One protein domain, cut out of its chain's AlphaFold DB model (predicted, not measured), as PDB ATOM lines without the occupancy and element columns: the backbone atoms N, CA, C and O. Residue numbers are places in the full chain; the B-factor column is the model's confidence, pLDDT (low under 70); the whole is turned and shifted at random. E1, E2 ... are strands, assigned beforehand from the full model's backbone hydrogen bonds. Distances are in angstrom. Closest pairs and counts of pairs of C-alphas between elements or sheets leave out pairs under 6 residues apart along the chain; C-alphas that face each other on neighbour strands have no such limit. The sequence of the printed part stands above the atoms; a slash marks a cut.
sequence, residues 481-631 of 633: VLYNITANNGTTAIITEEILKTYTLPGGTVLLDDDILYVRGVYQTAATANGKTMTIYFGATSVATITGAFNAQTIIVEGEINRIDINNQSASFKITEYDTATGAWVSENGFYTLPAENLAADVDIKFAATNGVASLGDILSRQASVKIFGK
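AT A GLANCE: This is residues 481 to 631 of the 633 residues of an uncharacterized protein of Planctomycetes bacterium RIFCSPHIGHO2_12_39_6 (UniProt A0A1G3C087). This is a sandwich of two twisted sheets face to face, a larger one of six strands and a smaller one of four, with the strands running roughly along the long axis. The chain crosses between the two layers at six of its links. The printed part has 151 residues with ten named strands, E1 to E10 along the chain, and no named helix: the class is all strand. The large sheet runs E1, E10, E3, E6, E7, E8 and the small one E2, E9, E4, E5, both all antiparallel. The whole is compact, with a radius of gyration of the C-alphas of 15.4 A, and elongated, spanning 45 by 29 by 25 A.

IN THESE COORDINATES: E1, residues 481 to 485, begins at C-alpha 481 (169.225, 195.476, 150.064). E2 is residues 498 to 505, and E3, residues 516 to 525, is 29.5 A long. E4 is residues 532 to 538 and E5 residues 541 to 548. E6, residues 554 to 565, E7, residues 568 to 579, and E8, residues 584 to 595, measure 34.9, 35.8 and 35.1 A. E9, residues 603 to 611, is 25.7 A long. E10, residues 619 to 630, measures 31.5 A and ends at C-alpha 630 (167.685, 206.632, 147.406). E2 bends by 60 degrees at residue 501, E5 by 58 degrees at 544 and E10 by 51 degrees at 622.

HOW THE PARTS SIT: In the large sheet, E1 is an edge strand beside E10, with N 485 and O 624 2.9 A apart, within hydrogen-bond range, as are the pairs that follow. E10 and E3 have N 520 and O 625 at 2.9 A, and E3 and E6 N 521 and O 557 at 2.8 A. E6, E7 and E8 form a meander, each strand the antiparallel neighbour of the one before, through two hairpins: N 560 and O 572 are 2.8 A apart, N 577 and O 586 2.9 A. In the small sheet, N 503 and O 605 of the neighbours E2 and E9 are within hydrogen-bond range at 2.9 A, as are N 535 and O 608 of E4 and E9 at 2.9 A, and N 534 and O 546 of the hairpin E4 and E5 at 2.9 A. The facing parts of the sheets are 9.3 A centre to centre, their strands at 23 degrees. Between the sheets, the closest C-alphas of E5 and E7 are those of Val 543 and Ala 571, 6.4 A. E2 and E8 are apart.

THE WHOLE: The C-alphas farthest apart, those of Thr 582 and Ala 600, are 45.9 A apart. The printed part has no cut. The link E1 to E2 is long, with 12 residues. The mean pLDDT of the printed part is 82.2; residues 579 to 596 are among those under 70.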
ATOM      1  N   VAL A 481     169.378 196.152 148.771       70.94
ATOM      2  CA  VAL A 481     169.225 195.476 150.064       70.94
ATOM      3  C   VAL A 481     170.612 195.169 150.614       70.94
ATOM      4  O   VAL A 481     171.221 194.172 150.244       70.94
ATOM      5  N   LEU A 482     171.089 196.020 151.519       79.69
ATOM      6  CA  LEU A 482     172.401 195.881 152.154       79.69
ATOM      7  C   LEU A 482     172.426 194.768 153.204       79.69
ATOM      8  O   LEU A 482     173.422 194.071 153.382       79.69
ATOM      9  N   TYR A 483     171.310 194.592 153.908       84.44
ATOM     10  CA  TYR A 483     171.186 193.610 154.972       84.44
ATOM     11  C   TYR A 483     169.759 193.089 155.052       84.44
ATOM     12  O   TYR A 483     168.803 193.865 155.054       84.44
ATOM     13  N   ASN A 484     169.596 191.773 155.153       85.50
ATOM     14  CA  ASN A 484     168.313 191.153 155.458       85.50
ATOM     15  C   ASN A 484     168.535 189.791 156.115       85.50
ATOM     16  O   ASN A 484     168.899 188.825 155.449       85.50
ATOM     17  N   ILE A 485     168.288 189.703 157.419       85.38
ATOM     18  CA  ILE A 485     168.422 188.463 158.181       85.38
ATOM     19  C   ILE A 485     167.100 188.091 158.848       85.38
ATOM     20  O   ILE A 485     166.491 188.884 159.571       85.38
ATOM     21  N   THR A 486     166.675 186.847 158.646       84.56
ATOM     22  CA  THR A 486     165.424 186.283 159.186       84.56
ATOM     23  C   THR A 486     165.647 185.266 160.311       84.56
ATOM     24  O   THR A 486     164.689 184.706 160.842       84.56
ATOM     25  N   ALA A 487     166.907 185.034 160.698       82.56
ATOM     26  CA  ALA A 487     167.260 184.186 161.832       82.56
ATOM     27  C   ALA A 487     166.730 184.767 163.155       82.56
ATOM     28  O   ALA A 487     166.635 185.988 163.310       82.56
ATOM     29  N   ASN A 488     166.387 183.893 164.101       85.06
ATOM     30  CA  ASN A 488     165.713 184.271 165.345       85.06
ATOM     31  C   ASN A 488     166.774 184.442 166.416       85.06
ATOM     32  O   ASN A 488     167.349 183.450 166.860       85.06
ATOM     33  N   ASN A 489     166.963 185.673 166.873       90.12
ATOM     34  CA  ASN A 489     167.794 185.942 168.036       90.12
ATOM     35  C   ASN A 489     166.882 186.448 169.145       90.12
ATOM     36  O   ASN A 489     166.142 187.411 168.946       90.12
ATOM     37  N   GLY A 490     166.880 185.736 170.266       89.62
ATOM     38  CA  GLY A 490     166.046 186.040 171.418       89.62
ATOM     39  C   GLY A 490     166.846 186.622 172.563       89.62
ATOM     40  O   GLY A 490     168.035 186.337 172.681       89.62
ATOM     41  N   THR A 491     166.176 187.392 173.412       92.56
ATOM     42  CA  THR A 491     166.751 187.837 174.680       92.56
ATOM     43  C   THR A 491     167.070 186.645 175.580       92.56
ATOM     44  O   THR A 491     166.363 185.631 175.582       92.56
ATOM     45  N   THR A 492     168.144 186.745 176.352       92.25
ATOM     46  CA  THR A 492     168.429 185.811 177.440       92.25
ATOM     47  C   THR A 492     167.617 186.193 178.680       92.25
ATOM     48  O   THR A 492     166.916 187.205 178.707       92.25
ATOM     49  N   ALA A 493     167.640 185.356 179.720       90.06
ATOM     50  CA  ALA A 493     166.894 185.606 180.953       90.06
ATOM     51  C   ALA A 493     167.568 186.688 181.825       90.06
ATOM     52  O   ALA A 493     167.995 186.418 182.945       90.06
ATOM     53  N   ILE A 494     167.672 187.909 181.300       89.81
ATOM     54  CA  ILE A 494     168.223 189.096 181.963       89.81
ATOM     55  C   ILE A 494     167.319 190.317 181.717       89.81
ATOM     56  O   ILE A 494     166.375 190.247 180.930       89.81
ATOM     57  N   ILE A 495     167.585 191.415 182.433       90.31
ATOM     58  CA  ILE A 495     166.828 192.685 182.360       90.31
ATOM     59  C   ILE A 495     167.666 193.864 181.844       90.31
ATOM     60  O   ILE A 495     167.211 195.002 181.848       90.31
ATOM     61  N   THR A 496     168.920 193.613 181.469       92.50
ATOM     62  CA  THR A 496     169.778 194.598 180.803       92.50
ATOM     63  C   THR A 496     169.565 194.527 179.297       92.50
ATOM     64  O   THR A 496     169.142 193.491 178.788       92.50
ATOM     65  N   GLU A 497     169.871 195.610 178.588       94.31
ATOM     66  CA  GLU A 497     169.757 195.642 177.132       94.31
ATOM     67  C   GLU A 497     170.681 194.613 176.469       94.31
ATOM     68  O   GLU A 497     171.854 194.476 176.825       94.31
ATOM     69  N   GLU A 498     170.145 193.908 175.479       95.06
ATOM     70  CA  GLU A 498     170.871 192.959 174.648       95.06
ATOM     71  C   GLU A 498     170.780 193.365 173.181       95.06
ATOM     72  O   GLU A 498     169.700 193.655 172.663       95.06
ATOM     73  N   ILE A 499     171.915 193.327 172.481       94.62
ATOM     74  CA  ILE A 499     171.944 193.478 171.027       94.62
ATOM     75  C   ILE A 499     171.572 192.132 170.416       94.62
ATOM     76  O   ILE A 499     172.330 191.166 170.485       94.62
ATOM     77  N   LEU A 500     170.399 192.072 169.797       93.12
ATOM     78  CA  LEU A 500     169.908 190.857 169.164       93.12
ATOM     79  C   LEU A 500     170.514 190.676 167.773       93.12
ATOM     80  O   LEU A 500     170.769 189.542 167.366       93.12
ATOM     81  N   LYS A 501     170.744 191.769 167.033       93.56
ATOM     82  CA  LYS A 501     171.363 191.755 165.695       93.56
ATOM     83  C   LYS A 501     172.170 193.026 165.444       93.56
ATOM     84  O   LYS A 501     171.755 194.101 165.871       93.56
ATOM     85  N   THR A 502     173.242 192.904 164.664       92.44
ATOM     86  CA  THR A 502     174.076 194.031 164.220       92.44
ATOM     87  C   THR A 502     174.310 193.949 162.720       92.44
ATOM     88  O   THR A 502     174.528 192.859 162.192       92.44
ATOM     89  N   TYR A 503     174.282 195.095 162.051       92.56
ATOM     90  CA  TYR A 503     174.805 195.274 160.705       92.56
ATOM     91  C   TYR A 503     175.811 196.422 160.709       92.56
ATOM     92  O   TYR A 503     175.456 197.525 161.107       92.56
ATOM     93  N   THR A 504     177.039 196.178 160.264       90.75
ATOM     94  CA  THR A 504     178.058 197.224 160.126       90.75
ATOM     95  C   THR A 504     177.955 197.816 158.726       90.75
ATOM     96  O   THR A 504     178.237 197.135 157.742       90.75
ATOM     97  N   LEU A 505     177.510 199.068 158.638       87.00
ATOM     98  CA  LEU A 505     177.476 199.834 157.400       87.00
ATOM     99  C   LEU A 505     178.905 200.289 157.072       87.00
ATOM    100  O   LEU A 505     179.477 201.025 157.880       87.00
ATOM    101  N   PRO A 506     179.477 199.899 155.919       84.75
ATOM    102  CA  PRO A 506     180.812 200.342 155.548       84.75
ATOM    103  C   PRO A 506     180.893 201.867 155.448       84.75
ATOM    104  O   PRO A 506     179.982 202.514 154.909       84.75
ATOM    105  N   GLY A 507     181.994 202.437 155.927       80.69
ATOM    106  CA  GLY A 507     182.292 203.853 155.775       80.69
ATOM    107  C   GLY A 507     182.227 204.262 154.311       80.69
ATOM    108  O   GLY A 507     182.705 203.560 153.421       80.69
ATOM    109  N   GLY A 508     181.584 205.393 154.046       74.94
ATOM    110  CA  GLY A 508     181.419 205.899 152.693       74.94
ATOM    111  C   GLY A 508     180.152 205.441 151.957       74.94
ATOM    112  O   GLY A 508     179.952 205.829 150.810       74.94
ATOM    113  N   THR A 509     179.278 204.645 152.585       77.31
ATOM    114  CA  THR A 509     178.079 204.115 151.903       77.31
ATOM    115  C   THR A 509     176.999 205.179 151.634       77.31
ATOM    116  O   THR A 509     176.320 205.094 150.611       77.31
ATOM    117  N   VAL A 510     176.855 206.178 152.515       75.69
ATOM    118  CA  VAL A 510     175.873 207.288 152.438       75.69
ATOM    119  C   VAL A 510     176.584 208.644 152.610       75.69
ATOM    120  O   VAL A 510     176.555 209.274 153.669       75.69
ATOM    121  N   LEU A 511     177.356 209.050 151.600       73.12
ATOM    122  CA  LEU A 511     178.256 210.211 151.680       73.12
ATOM    123  C   LEU A 511     177.648 211.520 151.198       73.12
ATOM    124  O   LEU A 511     178.170 212.574 151.571       73.12
ATOM    125  N   LEU A 512     176.617 211.465 150.364       74.81
ATOM    126  CA  LEU A 512     176.036 212.651 149.758       74.81
ATOM    127  C   LEU A 512     174.830 213.118 150.566       74.81
ATOM    128  O   LEU A 512     174.122 212.328 151.194       74.81
ATOM    129  N   ASP A 513     174.618 214.429 150.567       73.56
ATOM    130  CA  ASP A 513     173.408 215.009 151.134       73.56
ATOM    131  C   ASP A 513     172.200 214.478 150.331       73.56
ATOM    132  O   ASP A 513     172.283 214.331 149.107       73.56
ATOM    133  N   ASP A 514     171.105 214.150 151.026       69.56
ATOM    134  CA  ASP A 514     169.916 213.442 150.510       69.56
ATOM    135  C   ASP A 514     170.055 211.920 150.273       69.56
ATOM    136  O   ASP A 514     169.107 211.303 149.783       69.56
ATOM    137  N   ASP A 515     171.169 211.272 150.644       76.06
ATOM    138  CA  ASP A 515     171.220 209.801 150.679       76.06
ATOM    139  C   ASP A 515     170.279 209.254 151.777       76.06
ATOM    140  O   ASP A 515     170.332 209.685 152.936       76.06
ATOM    141  N   ILE A 516     169.429 208.281 151.414       81.00
ATOM    142  CA  ILE A 516     168.378 207.722 152.284       81.00
ATOM    143  C   ILE A 516     168.642 206.250 152.583       81.00
ATOM    144  O   ILE A 516     168.617 205.388 151.693       81.00
ATOM    145  N   LEU A 517     168.785 205.946 153.870       87.12
ATOM    146  CA  LEU A 517     168.847 204.591 154.394       87.12
ATOM    147  C   LEU A 517     167.503 204.198 155.011       87.12
ATOM    148  O   LEU A 517     167.010 204.861 155.916       87.12
ATOM    149  N   TYR A 518     166.939 203.075 154.584       87.44
ATOM    150  CA  TYR A 518     165.745 202.494 155.186       87.44
ATOM    151  C   TYR A 518     166.115 201.339 156.120       87.44
ATOM    152  O   TYR A 518     166.759 200.369 155.706       87.44
ATOM    153  N   VAL A 519     165.677 201.413 157.377       90.12
ATOM    154  CA  VAL A 519     165.978 200.437 158.432       90.12
ATOM    155  C   VAL A 519     164.682 199.847 158.968       90.12
ATOM    156  O   VAL A 519     163.733 200.572 159.242       90.12
ATOM    157  N   ARG A 520     164.635 198.521 159.144       90.56
ATOM    158  CA  ARG A 520     163.446 197.804 159.628       90.56
ATOM    159  C   ARG A 520     163.806 196.641 160.546       90.56
ATOM    160  O   ARG A 520     164.525 195.728 160.142       90.56
ATOM    161  N   GLY A 521     163.258 196.654 161.756       91.56
ATOM    162  CA  GLY A 521     163.326 195.579 162.742       91.56
ATOM    163  C   GLY A 521     161.941 195.000 163.021       91.56
ATOM    164  O   GLY A 521     160.995 195.740 163.276       91.56
ATOM    165  N   VAL A 522     161.818 193.673 162.980       92.00
ATOM    166  CA  VAL A 522     160.588 192.951 163.335       92.00
ATOM    167  C   VAL A 522     160.852 192.119 164.576       92.00
ATOM    168  O   VAL A 522     161.716 191.236 164.565       92.00
ATOM    169  N   TYR A 523     160.073 192.373 165.616       92.62
ATOM    170  CA  TYR A 523     160.158 191.707 166.904       92.62
ATOM    171  C   TYR A 523     158.878 190.930 167.184       92.62
ATOM    172  O   TYR A 523     157.782 191.354 166.826       92.62
ATOM    173  N   GLN A 524     159.018 189.785 167.838       91.75
ATOM    174  CA  GLN A 524     157.906 188.999 168.347       91.75
ATOM    175  C   GLN A 524     158.096 188.805 169.842       91.75
ATOM    176  O   GLN A 524     159.186 188.460 170.290       91.75
ATOM    177  N   THR A 525     157.041 189.037 170.605       91.44
ATOM    178  CA  THR A 525     157.089 189.040 172.066       91.44
ATOM    179  C   THR A 525     156.339 187.841 172.630       91.44
ATOM    180  O   THR A 525     155.340 187.394 172.059       91.44
ATOM    181  N   ALA A 526     156.820 187.284 173.740       88.94
ATOM    182  CA  ALA A 526     156.116 186.206 174.427       88.94
ATOM    183  C   ALA A 526     154.881 186.741 175.176       88.94
ATOM    184  O   ALA A 526     154.731 187.941 175.400       88.94
ATOM    185  N   ALA A 527     153.975 185.843 175.572       87.19
ATOM    186  CA  ALA A 527     152.738 186.196 176.277       87.19
ATOM    187  C   ALA A 527     152.951 186.636 177.743       87.19
ATOM    188  O   ALA A 527     151.993 186.994 178.426       87.19
ATOM    189  N   THR A 528     154.186 186.580 178.246       83.69
ATOM    190  CA  THR A 528     154.533 186.915 179.631       83.69
ATOM    191  C   THR A 528     154.302 188.396 179.902       83.69
ATOM    192  O   THR A 528     154.998 189.229 179.329       83.69
ATOM    193  N   ALA A 529     153.375 188.711 180.811       84.62
ATOM    194  CA  ALA A 529     153.004 190.079 181.160       84.62
ATOM    195  C   ALA A 529     154.125 190.827 181.903       84.62
ATOM    196  O   ALA A 529     154.272 190.709 183.120       84.62
ATOM    197  N   ASN A 530     154.899 191.622 181.171       87.00
ATOM    198  CA  ASN A 530     155.901 192.551 181.696       87.00
ATOM    199  C   ASN A 530     156.116 193.714 180.704       87.00
ATOM    200  O   ASN A 530     155.534 193.740 179.622       87.00
ATOM    201  N   GLY A 531     156.933 194.697 181.087       87.94
ATOM    202  CA  GLY A 531     157.405 195.714 180.147       87.94
ATOM    203  C   GLY A 531     158.428 195.122 179.178       87.94
ATOM    204  O   GLY A 531     159.239 194.292 179.575       87.94
ATOM    205  N   LYS A 532     158.406 195.553 177.922       90.44
ATOM    206  CA  LYS A 532     159.357 195.151 176.885       90.44
ATOM    207  C   LYS A 532     159.798 196.394 176.128       90.44
ATOM    208  O   LYS A 532     158.956 197.197 175.720       90.44
ATOM    209  N   THR A 533     161.105 196.541 175.944       91.88
ATOM    210  CA  THR A 533     161.696 197.656 175.199       91.88
ATOM    211  C   THR A 533     162.413 197.127 173.970       91.88
ATOM    212  O   THR A 533     163.171 196.165 174.078       91.88
ATOM    213  N   MET A 534     162.186 197.746 172.814       91.44
ATOM    214  CA  MET A 534     162.914 197.469 171.574       91.44
ATOM    215  C   MET A 534     163.509 198.767 171.049       91.44
ATOM    216  O   MET A 534     162.810 199.778 170.951       91.44
ATOM    217  N   THR A 535     164.785 198.705 170.686       90.25
ATOM    218  CA  THR A 535     165.569 199.874 170.297       90.25
ATOM    219  C   THR A 535     166.327 199.587 169.009       90.25
ATOM    220  O   THR A 535     166.891 198.506 168.834       90.25
ATOM    221  N   ILE A 536     166.354 200.550 168.094       90.56
ATOM    222  CA  ILE A 536     167.265 200.561 166.951       90.56
ATOM    223  C   ILE A 536     168.292 201.657 167.196       90.56
ATOM    224  O   ILE A 536     167.926 202.799 167.483       90.56
ATOM    225  N   TYR A 537     169.567 201.309 167.059       89.06
ATOM    226  CA  TYR A 537     170.680 202.249 167.090       89.06
ATOM    227  C   TYR A 537     171.274 202.424 165.701       89.06
ATOM    228  O   TYR A 537     171.358 201.465 164.932       89.06
ATOM    229  N   PHE A 538     171.742 203.636 165.434       87.56
ATOM    230  CA  PHE A 538     172.628 203.978 164.333       87.56
ATOM    231  C   PHE A 538     173.898 204.558 164.960       87.56
ATOM    232  O   PHE A 538     173.846 205.589 165.624       87.56
ATOM    233  N   GLY A 539     175.005 203.825 164.854       87.44
ATOM    234  CA  GLY A 539     176.247 204.090 165.571       87.44
ATOM    235  C   GLY A 539     176.100 203.939 167.086       87.44
ATOM    236  O   GLY A 539     175.824 202.843 167.599       87.44
ATOM    237  N   ALA A 540     176.338 205.031 167.810       83.75
ATOM    238  CA  ALA A 540     176.148 205.114 169.259       83.75
ATOM    239  C   ALA A 540     174.759 205.653 169.641       83.75
ATOM    240  O   ALA A 540     174.366 205.587 170.806       83.75
ATOM    241  N   THR A 541     174.008 206.173 168.671       83.81
ATOM    242  CA  THR A 541     172.774 206.921 168.906       83.81
ATOM    243  C   THR A 541     171.537 206.035 168.751       83.81
ATOM    244  O   THR A 541     171.403 205.310 167.766       83.81
ATOM    245  N   SER A 542     170.595 206.089 169.701       85.31
ATOM    246  CA  SER A 542     169.290 205.420 169.566       85.31
ATOM    247  C   SER A 542     168.390 206.215 168.617       85.31
ATOM    248  O   SER A 542     168.055 207.363 168.909       85.31
ATOM    249  N   VAL A 543     167.972 205.610 167.505       82.56
ATOM    250  CA  VAL A 543     167.186 206.279 166.451       82.56
ATOM    251  C   VAL A 543     165.698 205.941 166.494       82.56
ATOM    252  O   VAL A 543     164.874 206.690 165.981       82.56
ATOM    253  N   ALA A 544     165.346 204.836 167.152       84.50
ATOM    254  CA  ALA A 544     163.971 204.476 167.464       84.50
ATOM    255  C   ALA A 544     163.945 203.650 168.746       84.50
ATOM    256  O   ALA A 544     164.698 202.688 168.862       84.50
ATOM    257  N   THR A 545     163.077 204.000 169.694       86.00
ATOM    258  CA  THR A 545     162.868 203.231 170.929       86.00
ATOM    259  C   THR A 545     161.381 203.124 171.196       86.00
ATOM    260  O   THR A 545     160.678 204.131 171.153       86.00
ATOM    261  N   ILE A 546     160.909 201.927 171.527       85.69
ATOM    262  CA  ILE A 546     159.549 201.729 172.014       85.69
ATOM    263  C   ILE A 546     159.546 200.869 173.271       85.69
ATOM    264  O   ILE A 546     160.230 199.852 173.332       85.69
ATOM    265  N   THR A 547     158.779 201.298 174.276       88.06
ATOM    266  CA  THR A 547     158.618 200.609 175.560       88.06
ATOM    267  C   THR A 547     157.142 200.475 175.896       88.06
ATOM    268  O   THR A 547     156.407 201.457 175.870       88.06
ATOM    269  N   GLY A 548     156.716 199.271 176.261       85.94
ATOM    270  CA  GLY A 548     155.322 198.995 176.586       85.94
ATOM    271  C   GLY A 548     155.110 197.555 177.028       85.94
ATOM    272  O   GLY A 548     156.037 196.748 177.042       85.94
ATOM    273  N   ALA A 549     153.884 197.224 177.423       86.62
ATOM    274  CA  ALA A 549     153.508 195.872 177.833       86.62
ATOM    275  C   ALA A 549     153.096 195.019 176.619       86.62
ATOM    276  O   ALA A 549     151.957 194.562 176.520       86.62
ATOM    277  N   PHE A 550     154.020 194.845 175.675       86.25
ATOM    278  CA  PHE A 550     153.779 194.135 174.418       86.25
ATOM    279  C   PHE A 550     153.792 192.625 174.657       86.25
ATOM    280  O   PHE A 550     154.855 192.015 174.672       86.25
ATOM    281  N   ASN A 551     152.631 192.011 174.887       84.88
ATOM    282  CA  ASN A 551     152.537 190.588 175.232       84.88
ATOM    283  C   ASN A 551     151.867 189.806 174.104       84.88
ATOM    284  O   ASN A 551     150.745 190.125 173.724       84.88
ATOM    285  N   ALA A 552     152.533 188.763 173.603       86.94
ATOM    286  CA  ALA A 552     152.094 187.966 172.449       86.94
ATOM    287  C   ALA A 552     151.918 188.773 171.144       86.94
ATOM    288  O   ALA A 552     151.171 188.375 170.256       86.94
ATOM    289  N   GLN A 553     152.623 189.894 171.000       86.19
ATOM    290  CA  GLN A 553     152.474 190.813 169.873       86.19
ATOM    291  C   GLN A 553     153.645 190.742 168.893       86.19
ATOM    292  O   GLN A 553     154.764 190.349 169.247       86.19
ATOM    293  N   THR A 554     153.377 191.165 167.655       88.69
ATOM    294  CA  THR A 554     154.415 191.450 166.657       88.69
ATOM    295  C   THR A 554     154.582 192.954 166.535       88.69
ATOM    296  O   THR A 554     153.613 193.662 166.268       88.69
ATOM    297  N   ILE A 555     155.811 193.422 166.709       88.31
ATOM    298  CA  ILE A 555     156.166 194.838 166.664       88.31
ATOM    299  C   ILE A 555     157.091 195.057 165.474       88.31
ATOM    300  O   ILE A 555     158.099 194.363 165.321       88.31
ATOM    301  N   ILE A 556     156.746 196.014 164.620       88.69
ATOM    302  CA  ILE A 556     157.558 196.428 163.477       88.69
ATOM    303  C   ILE A 556     158.021 197.852 163.744       88.69
ATOM    304  O   ILE A 556     157.203 198.758 163.876       88.69
ATOM    305  N   VAL A 557     159.333 198.040 163.811       88.31
ATOM    306  CA  VAL A 557     159.970 199.353 163.927       88.31
ATOM    307  C   VAL A 557     160.696 199.606 162.617       88.31
ATOM    308  O   VAL A 557     161.649 198.893 162.300       88.31
ATOM    309  N   GLU A 558     160.233 200.571 161.830       87.50
ATOM    310  CA  GLU A 558     160.800 200.853 160.511       87.50
ATOM    311  C   GLU A 558     160.861 202.345 160.217       87.50
ATOM    312  O   GLU A 558     160.024 203.107 160.688       87.50
ATOM    313  N   GLY A 559     161.861 202.785 159.466       82.94
ATOM    314  CA  GLY A 559     162.067 204.206 159.246       82.94
ATOM    315  C   GLY A 559     163.212 204.533 158.311       82.94
ATOM    316  O   GLY A 559     163.984 203.663 157.906       82.94
ATOM    317  N   GLU A 560     163.289 205.811 157.980       87.12
ATOM    318  CA  GLU A 560     164.289 206.404 157.105       87.12
ATOM    319  C   GLU A 560     165.296 207.196 157.934       87.12
ATOM    320  O   GLU A 560     164.928 207.922 158.861       87.12
ATOM    321  N   ILE A 561     166.571 207.051 157.590       85.31
ATOM    322  CA  ILE A 561     167.676 207.848 158.104       85.31
ATOM    323  C   ILE A 561     168.278 208.580 156.909       85.31
ATOM    324  O   ILE A 561     168.761 207.942 155.974       85.31
ATOM    325  N   ASN A 562     168.255 209.909 156.964       81.25
ATOM    326  CA  ASN A 562     168.733 210.783 155.898       81.25
ATOM    327  C   ASN A 562     169.912 211.606 156.401       81.25
ATOM    328  O   ASN A 562     169.887 212.124 157.522       81.25
ATOM    329  N   ARG A 563     170.914 211.788 155.546       75.81
ATOM    330  CA  ARG A 563     171.951 212.796 155.760       75.81
ATOM    331  C   ARG A 563     171.427 214.157 155.299       75.81
ATOM    332  O   ARG A 563     171.070 214.307 154.135       75.81
ATOM    333  N   ILE A 564     171.375 215.129 156.212       69.75
ATOM    334  CA  ILE A 564     170.975 216.509 155.890       69.75
ATOM    335  C   ILE A 564     172.197 217.314 155.445       69.75
ATOM    336  O   ILE A 564     172.138 218.025 154.449       69.75
ATOM    337  N   ASP A 565     173.294 217.206 156.195       71.00
ATOM    338  CA  ASP A 565     174.588 217.799 155.862       71.00
ATOM    339  C   ASP A 565     175.724 217.004 156.537       71.00
ATOM    340  O   ASP A 565     175.493 215.980 157.185       71.00
ATOM    341  N   ILE A 566     176.973 217.466 156.405       66.25
ATOM    342  CA  ILE A 566     178.160 216.800 156.973       66.25
ATOM    343  C   ILE A 566     178.137 216.642 158.506       66.25
ATOM    344  O   ILE A 566     178.859 215.802 159.037       66.25
ATOM    345  N   ASN A 567     177.315 217.422 159.213       65.19
ATOM    346  CA  ASN A 567     177.202 217.442 160.671       65.19
ATOM    347  C   ASN A 567     175.800 217.077 161.187       65.19
ATOM    348  O   ASN A 567     175.627 216.999 162.405       65.19
ATOM    349  N   ASN A 568     174.810 216.848 160.314       69.25
ATOM    350  CA  ASN A 568     173.418 216.619 160.706       69.25
ATOM    351  C   ASN A 568     172.765 215.452 159.952       69.25
ATOM    352  O   ASN A 568     172.880 215.314 158.732       69.25
ATOM    353  N   GLN A 569     171.997 214.645 160.684       74.06
ATOM    354  CA  GLN A 569     171.185 213.547 160.155       74.06
ATOM    355  C   GLN A 569     169.751 213.659 160.688       74.06
ATOM    356  O   GLN A 569     169.528 214.097 161.820       74.06
ATOM    357  N   SER A 570     168.765 213.248 159.892       76.81
ATOM    358  CA  SER A 570     167.373 213.113 160.339       76.81
ATOM    359  C   SER A 570     166.931 211.664 160.326       76.81
ATOM    360  O   SER A 570     167.159 210.969 159.339       76.81
ATOM    361  N   ALA A 571     166.221 211.249 161.370       77.56
ATOM    362  CA  ALA A 571     165.575 209.951 161.452       77.56
ATOM    363  C   ALA A 571     164.053 210.117 161.551       77.56
ATOM    364  O   ALA A 571     163.543 210.846 162.408       77.56
ATOM    365  N   SER A 572     163.320 209.417 160.690       79.69
ATOM    366  CA  SER A 572     161.858 209.350 160.714       79.69
ATOM    367  C   SER A 572     161.439 207.895 160.832       79.69
ATOM    368  O   SER A 572     161.669 207.110 159.914       79.69
ATOM    369  N   PHE A 573     160.846 207.522 161.966       77.75
ATOM    370  CA  PHE A 573     160.464 206.141 162.244       77.75
ATOM    371  C   PHE A 573     158.964 206.016 162.490       77.75
ATOM    372  O   PHE A 573     158.335 206.813 163.190       77.75
ATOM    373  N   LYS A 574     158.408 204.954 161.921       81.44
ATOM    374  CA  LYS A 574     157.063 204.459 162.149       81.44
ATOM    375  C   LYS A 574     157.151 203.174 162.955       81.44
ATOM    376  O   LYS A 574     157.869 202.238 162.596       81.44
ATOM    377  N   ILE A 575     156.366 203.107 164.021       79.94
ATOM    378  CA  ILE A 575     156.204 201.882 164.794       79.94
ATOM    379  C   ILE A 575     154.802 201.358 164.550       79.94
ATOM    380  O   ILE A 575     153.826 202.104 164.594       79.94
ATOM    381  N   THR A 576     154.719 200.081 164.207       81.44
ATOM    382  CA  THR A 576     153.474 199.406 163.876       81.44
ATOM    383  C   THR A 576     153.333 198.169 164.750       81.44
ATOM    384  O   THR A 576     154.177 197.271 164.725       81.44
ATOM    385  N   GLU A 577     152.252 198.129 165.518       80.06
ATOM    386  CA  GLU A 577     151.941 197.063 166.463       80.06
ATOM    387  C   GLU A 577     150.808 196.207 165.904       80.06
ATOM    388  O   GLU A 577     149.768 196.733 165.495       80.06
ATOM    389  N   TYR A 578     151.004 194.888 165.877       75.56
ATOM    390  CA  TYR A 578     149.933 193.935 165.608       75.56
ATOM    391  C   TYR A 578     149.458 193.312 166.913       75.56
ATOM    392  O   TYR A 578     150.159 192.483 167.511       75.56
ATOM    393  N   ASP A 579     148.247 193.679 167.325       65.38
ATOM    394  CA  ASP A 579     147.591 193.050 168.459       65.38
ATOM    395  C   ASP A 579     146.888 191.764 168.013       65.38
ATOM    396  O   ASP A 579     145.851 191.773 167.346       65.38
ATOM    397  N   THR A 580     147.448 190.625 168.415       60.66
ATOM    398  CA  THR A 580     146.889 189.308 168.093       60.66
ATOM    399  C   THR A 580     145.523 189.045 168.733       60.66
ATOM    400  O   THR A 580     144.808 188.167 168.254       60.66
ATOM    401  N   ALA A 581     145.147 189.779 169.789       59.56
ATOM    402  CA  ALA A 581     143.868 189.602 170.474       59.56
ATOM    403  C   ALA A 581     142.709 190.310 169.754       59.56
ATOM    404  O   ALA A 581     141.582 189.814 169.772       59.56
ATOM    405  N   THR A 582     142.975 191.446 169.101       60.03
ATOM    406  CA  THR A 582     141.969 192.252 168.384       60.03
ATOM    407  C   THR A 582     142.078 192.154 166.860       60.03
ATOM    408  O   THR A 582     141.135 192.516 166.157       60.03
ATOM    409  N   GLY A 583     143.197 191.644 166.333       61.25
ATOM    410  CA  GLY A 583     143.463 191.529 164.895       61.25
ATOM    411  C   GLY A 583     143.697 192.874 164.198       61.25
ATOM    412  O   GLY A 583     143.622 192.945 162.970       61.25
ATOM    413  N   ALA A 584     143.946 193.940 164.963       59.22
ATOM    414  CA  ALA A 584     144.090 195.302 164.465       59.22
ATOM    415  C   ALA A 584     145.558 195.754 164.441       59.22
ATOM    416  O   ALA A 584     146.372 195.349 165.272       59.22
ATOM    417  N   TRP A 585     145.872 196.628 163.482       66.00
ATOM    418  CA  TRP A 585     147.156 197.317 163.387       66.00
ATOM    419  C   TRP A 585     147.023 198.727 163.960       66.00
ATOM    420  O   TRP A 585     146.156 199.485 163.521       66.00
ATOM    421  N   VAL A 586     147.897 199.089 164.894       69.50
ATOM    422  CA  VAL A 586     148.009 200.459 165.420       69.50
ATOM    423  C   VAL A 586     149.374 201.008 165.014       69.50
ATOM    424  O   VAL A 586     150.369 200.289 165.089       69.50
ATOM    425  N   SER A 587     149.429 202.251 164.525       65.31
ATOM    426  CA  SER A 587     150.691 202.886 164.128       65.31
ATOM    427  C   SER A 587     150.874 204.259 164.753       65.31
ATOM    428  O   SER A 587     149.984 205.104 164.636       65.31
ATOM    429  N   GLU A 588     152.057 204.499 165.309       66.00
ATOM    430  CA  GLU A 588     152.506 205.801 165.805       66.00
ATOM    431  C   GLU A 588     153.710 206.274 164.970       66.00
ATOM    432  O   GLU A 588     154.602 205.486 164.639       66.00
ATOM    433  N   ASN A 589     153.713 207.557 164.590       61.06
ATOM    434  CA  ASN A 589     154.799 208.187 163.833       61.06
ATOM    435  C   ASN A 589     155.591 209.112 164.764       61.06
ATOM    436  O   ASN A 589     154.991 209.967 165.416       61.06
ATOM    437  N   GLY A 590     156.921 208.998 164.777       58.94
ATOM    438  CA  GLY A 590     157.806 209.896 165.522       58.94
ATOM    439  C   GLY A 590     158.884 210.516 164.630       58.94
ATOM    440  O   GLY A 590     159.503 209.820 163.826       58.94
ATOM    441  N   PHE A 591     159.123 211.823 164.795       56.78
ATOM    442  CA  PHE A 591     160.245 212.542 164.181       56.78
ATOM    443  C   PHE A 591     161.342 212.753 165.226       56.78
ATOM    444  O   PHE A 591     161.080 213.349 166.271       56.78
ATOM    445  N   TYR A 592     162.566 212.311 164.935       60.88
ATOM    446  CA  TYR A 592     163.703 212.449 165.845       60.88
ATOM    447  C   TYR A 592     164.856 213.168 165.133       60.88
ATOM    448  O   TYR A 592     165.329 212.742 164.079       60.88
ATOM    449  N   THR A 593     165.309 214.291 165.696       51.91
ATOM    450  CA  THR A 593     166.544 214.967 165.260       51.91
ATOM    451  C   THR A 593     167.713 214.382 166.041       51.91
ATOM    452  O   THR A 593     167.641 214.305 167.268       51.91
ATOM    453  N   LEU A 594     168.767 213.957 165.347       60.47
ATOM    454  CA  LEU A 594     169.882 213.225 165.944       60.47
ATOM    455  C   LEU A 594     171.215 213.956 165.709       60.47
ATOM    456  O   LEU A 594     171.362 214.634 164.691       60.47
ATOM    457  N   PRO A 595     172.201 213.817 166.611       56.97
ATOM    458  CA  PRO A 595     173.586 214.191 166.327       56.97
ATOM    459  C   PRO A 595     174.161 213.314 165.202       56.97
ATOM    460  O   PRO A 595     173.837 212.130 165.131       56.97
ATOM    461  N   ALA A 596     175.018 213.864 164.335       63.19
ATOM    462  CA  ALA A 596     175.586 213.098 163.225       63.19
ATOM    463  C   ALA A 596     176.637 212.066 163.656       63.19
ATOM    464  O   ALA A 596     177.609 212.384 164.342       63.19
ATOM    465  N   GLU A 597     176.473 210.842 163.155       77.38
ATOM    466  CA  GLU A 597     177.531 209.829 163.106       77.38
ATOM    467  C   GLU A 597     178.555 210.166 162.003       77.38
ATOM    468  O   GLU A 597     178.205 210.735 160.965       77.38
ATOM    469  N   ASN A 598     179.825 209.781 162.181       78.31
ATOM    470  CA  ASN A 598     180.855 209.968 161.152       78.31
ATOM    471  C   ASN A 598     180.700 208.940 160.020       78.31
ATOM    472  O   ASN A 598     181.311 207.874 160.048       78.31
ATOM    473  N   LEU A 599     179.931 209.293 158.990       77.94
ATOM    474  CA  LEU A 599     179.623 208.428 157.842       77.94
ATOM    475  C   LEU A 599     180.826 208.116 156.931       77.94
ATOM    476  O   LEU A 599     180.698 207.320 156.002       77.94
ATOM    477  N   ALA A 600     181.988 208.733 157.171       77.81
ATOM    478  CA  ALA A 600     183.236 208.371 156.497       77.81
ATOM    479  C   ALA A 600     183.915 207.133 157.118       77.81
ATOM    480  O   ALA A 600     184.791 206.547 156.486       77.81
ATOM    481  N   ALA A 601     183.524 206.733 158.332       81.94
ATOM    482  CA  ALA A 601     183.958 205.505 158.993       81.94
ATOM    483  C   ALA A 601     182.811 204.481 159.042       81.94
ATOM    484  O   ALA A 601     181.659 204.826 158.784       81.94
ATOM    485  N   ASP A 602     183.128 203.228 159.370       86.12
ATOM    486  CA  ASP A 602     182.117 202.183 159.554       86.12
ATOM    487  C   ASP A 602     181.148 202.549 160.694       86.12
ATOM    488  O   ASP A 602     181.573 202.975 161.772       86.12
ATOM    489  N   VAL A 603     179.846 202.355 160.466       89.12
ATOM    490  CA  VAL A 603     178.783 202.668 161.435       89.12
ATOM    491  C   VAL A 603     177.936 201.430 161.705       89.12
ATOM    492  O   VAL A 603     177.337 200.853 160.799       89.12
ATOM    493  N   ASP A 604     177.826 201.029 162.970       92.44
ATOM    494  CA  ASP A 604     176.997 199.885 163.349       92.44
ATOM    495  C   ASP A 604     175.520 200.251 163.493       92.44
ATOM    496  O   ASP A 604     175.152 201.150 164.244       92.44
ATOM    497  N   ILE A 605     174.654 199.456 162.877       92.56
ATOM    498  CA  ILE A 605     173.206 199.491 163.060       92.56
ATOM    499  C   ILE A 605     172.813 198.314 163.940       92.56
ATOM    500  O   ILE A 605     172.964 197.153 163.547       92.56
ATOM    501  N   LYS A 606     172.324 198.604 165.146       93.75
ATOM    502  CA  LYS A 606     172.054 197.584 166.170       93.75
ATOM    503  C   LYS A 606     170.564 197.501 166.455       93.75
ATOM    504  O   LYS A 606     169.905 198.515 166.657       93.75
ATOM    505  N   PHE A 607     170.055 196.279 166.507       94.12
ATOM    506  CA  PHE A 607     168.680 195.947 166.863       94.12
ATOM    507  C   PHE A 607     168.712 195.326 168.251       94.12
ATOM    508  O   PHE A 607     169.168 194.191 168.413       94.12
ATOM    509  N   ALA A 608     168.287 196.091 169.246       94.56
ATOM    510  CA  ALA A 608     168.415 195.751 170.649       94.56
ATOM    511  C   ALA A 608     167.054 195.569 171.319       94.56
ATOM    512  O   ALA A 608     166.023 196.056 170.842       94.56
ATOM    513  N   ALA A 609     167.057 194.849 172.434       94.44
ATOM    514  CA  ALA A 609     165.872 194.624 173.237       94.44
ATOM    515  C   ALA A 609     166.214 194.533 174.726       94.44
ATOM    516  O   ALA A 609     167.298 194.094 175.098       94.44
ATOM    517  N   THR A 610     165.265 194.919 175.576       94.38
ATOM    518  CA  THR A 610     165.362 194.790 177.034       94.38
ATOM    519  C   THR A 610     164.083 194.167 177.575       94.38
ATOM    520  O   THR A 610     162.984 194.660 177.304       94.38
ATOM    521  N   ASN A 611     164.217 193.096 178.360       90.50
ATOM    522  CA  ASN A 611     163.082 192.510 179.068       90.50
ATOM    523  C   ASN A 611     162.822 193.269 180.374       90.50
ATOM    524  O   ASN A 611     163.747 193.567 181.126       90.50
ATOM    525  N   GLY A 612     161.557 193.484 180.722       87.56
ATOM    526  CA  GLY A 612     161.167 194.022 182.028       87.56
ATOM    527  C   GLY A 612     161.239 192.988 183.154       87.56
ATOM    528  O   GLY A 612     161.228 193.352 184.325       87.56
ATOM    529  N   VAL A 613     161.314 191.696 182.812       87.81
ATOM    530  CA  VAL A 613     161.563 190.584 183.742       87.81
ATOM    531  C   VAL A 613     162.525 189.606 183.075       87.81
ATOM    532  O   VAL A 613     162.403 189.346 181.884       87.81
ATOM    533  N   ALA A 614     163.454 189.042 183.844       87.81
ATOM    534  CA  ALA A 614     164.417 188.049 183.380       87.81
ATOM    535  C   ALA A 614     163.718 186.771 182.871       87.81
ATOM    536  O   ALA A 614     163.430 185.858 183.642       87.81
ATOM    537  N   SER A 615     163.444 186.709 181.567       86.25
ATOM    538  CA  SER A 615     162.795 185.579 180.900       86.25
ATOM    539  C   SER A 615     163.478 185.289 179.566       86.25
ATOM    540  O   SER A 615     163.731 186.193 178.776       86.25
ATOM    541  N   LEU A 616     163.784 184.014 179.313       89.44
ATOM    542  CA  LEU A 616     164.434 183.577 178.077       89.44
ATOM    543  C   LEU A 616     163.466 183.686 176.892       89.44
ATOM    544  O   LEU A 616     162.350 183.174 176.959       89.44
ATOM    545  N   GLY A 617     163.918 184.293 175.796       85.69
ATOM    546  CA  GLY A 617     163.165 184.401 174.546       85.69
ATOM    547  C   GLY A 617     161.907 185.259 174.658       85.69
ATOM    548  O   GLY A 617     160.976 185.081 173.874       85.69
ATOM    549  N   ASP A 618     161.863 186.159 175.639       89.81
ATOM    550  CA  ASP A 618     160.701 187.006 175.904       89.81
ATOM    551  C   ASP A 618     160.495 188.065 174.805       89.81
ATOM    552  O   ASP A 618     159.364 188.457 174.508       89.81
ATOM    553  N   ILE A 619     161.587 188.448 174.134       92.94
ATOM    554  CA  ILE A 619     161.593 189.214 172.886       92.94
ATOM    555  C   ILE A 619     162.466 188.466 171.875       92.94
ATOM    556  O   ILE A 619     163.616 188.131 172.153       92.94
ATOM    557  N   LEU A 620     161.931 188.220 170.681       92.62
ATOM    558  CA  LEU A 620     162.622 187.596 169.556       92.62
ATOM    559  C   LEU A 620     162.751 188.598 168.410       92.62
ATOM    560  O   LEU A 620     161.743 189.013 167.843       92.62
ATOM    561  N   SER A 621     163.972 188.928 167.990       91.75
ATOM    562  CA  SER A 621     164.196 189.627 166.722       91.75
ATOM    563  C   SER A 621     164.033 188.642 165.567       91.75
ATOM    564  O   SER A 621     164.894 187.796 165.306       91.75
ATOM    565  N   ARG A 622     162.906 188.742 164.862       88.69
ATOM    566  CA  ARG A 622     162.521 187.847 163.766       88.69
ATOM    567  C   ARG A 622     163.147 188.265 162.455       88.69
ATOM    568  O   ARG A 622     163.626 187.416 161.715       88.69
ATOM    569  N   GLN A 623     163.195 189.563 162.199       90.94
ATOM    570  CA  GLN A 623     163.802 190.114 161.000       90.94
ATOM    571  C   GLN A 623     164.553 191.392 161.343       90.94
ATOM    572  O   GLN A 623     164.085 192.187 162.151       90.94
ATOM    573  N   ALA A 624     165.710 191.579 160.723       90.12
ATOM    574  CA  ALA A 624     166.361 192.876 160.645       90.12
ATOM    575  C   ALA A 624     166.773 193.104 159.197       90.12
ATOM    576  O   ALA A 624     167.342 192.205 158.573       90.12
ATOM    577  N   SER A 625     166.461 194.279 158.664       89.19
ATOM    578  CA  SER A 625     166.840 194.651 157.310       89.19
ATOM    579  C   SER A 625     167.255 196.108 157.208       89.19
ATOM    580  O   SER A 625     166.659 196.969 157.851       89.19
ATOM    581  N   VAL A 626     168.243 196.353 156.356       88.50
ATOM    582  CA  VAL A 626     168.778 197.669 156.014       88.50
ATOM    583  C   VAL A 626     168.860 197.746 154.493       88.50
ATOM    584  O   VAL A 626     169.311 196.795 153.849       88.50
ATOM    585  N   LYS A 627     168.389 198.847 153.912       86.50
ATOM    586  CA  LYS A 627     168.345 199.053 152.461       86.50
ATOM    587  C   LYS A 627     168.694 200.488 152.106       86.50
ATOM    588  O   LYS A 627     168.297 201.392 152.832       86.50
ATOM    589  N   ILE A 628     169.330 200.700 150.961       82.56
ATOM    590  CA  ILE A 628     169.432 202.037 150.371       82.56
ATOM    591  C   ILE A 628     168.135 202.308 149.610       82.56
ATOM    592  O   ILE A 628     167.747 201.524 148.743       82.56
ATOM    593  N   PHE A 629     167.426 203.372 149.979       69.44
ATOM    594  CA  PHE A 629     166.136 203.730 149.384       69.44
ATOM    595  C   PHE A 629     166.282 204.794 148.291       69.44
ATOM    596  O   PHE A 629     165.548 204.765 147.305       69.44
ATOM    597  N   GLY A 630     167.272 205.679 148.427       66.50
ATOM    598  CA  GLY A 630     167.685 206.632 147.406       66.50
ATOM    599  C   GLY A 630     169.172 206.922 147.559       66.50
ATOM    600  O   GLY A 630     169.600 207.315 148.640       66.50
ATOM    601  N   LYS A 631     169.944 206.679 146.496       61.25
ATOM    602  CA  LYS A 631     171.360 207.043 146.398       61.25
ATOM    603  C   LYS A 631     171.503 208.039 145.265       61.25
ATOM    604  O   LYS A 631     171.011 207.766 144.165       61.25
TER     605      LYS A 631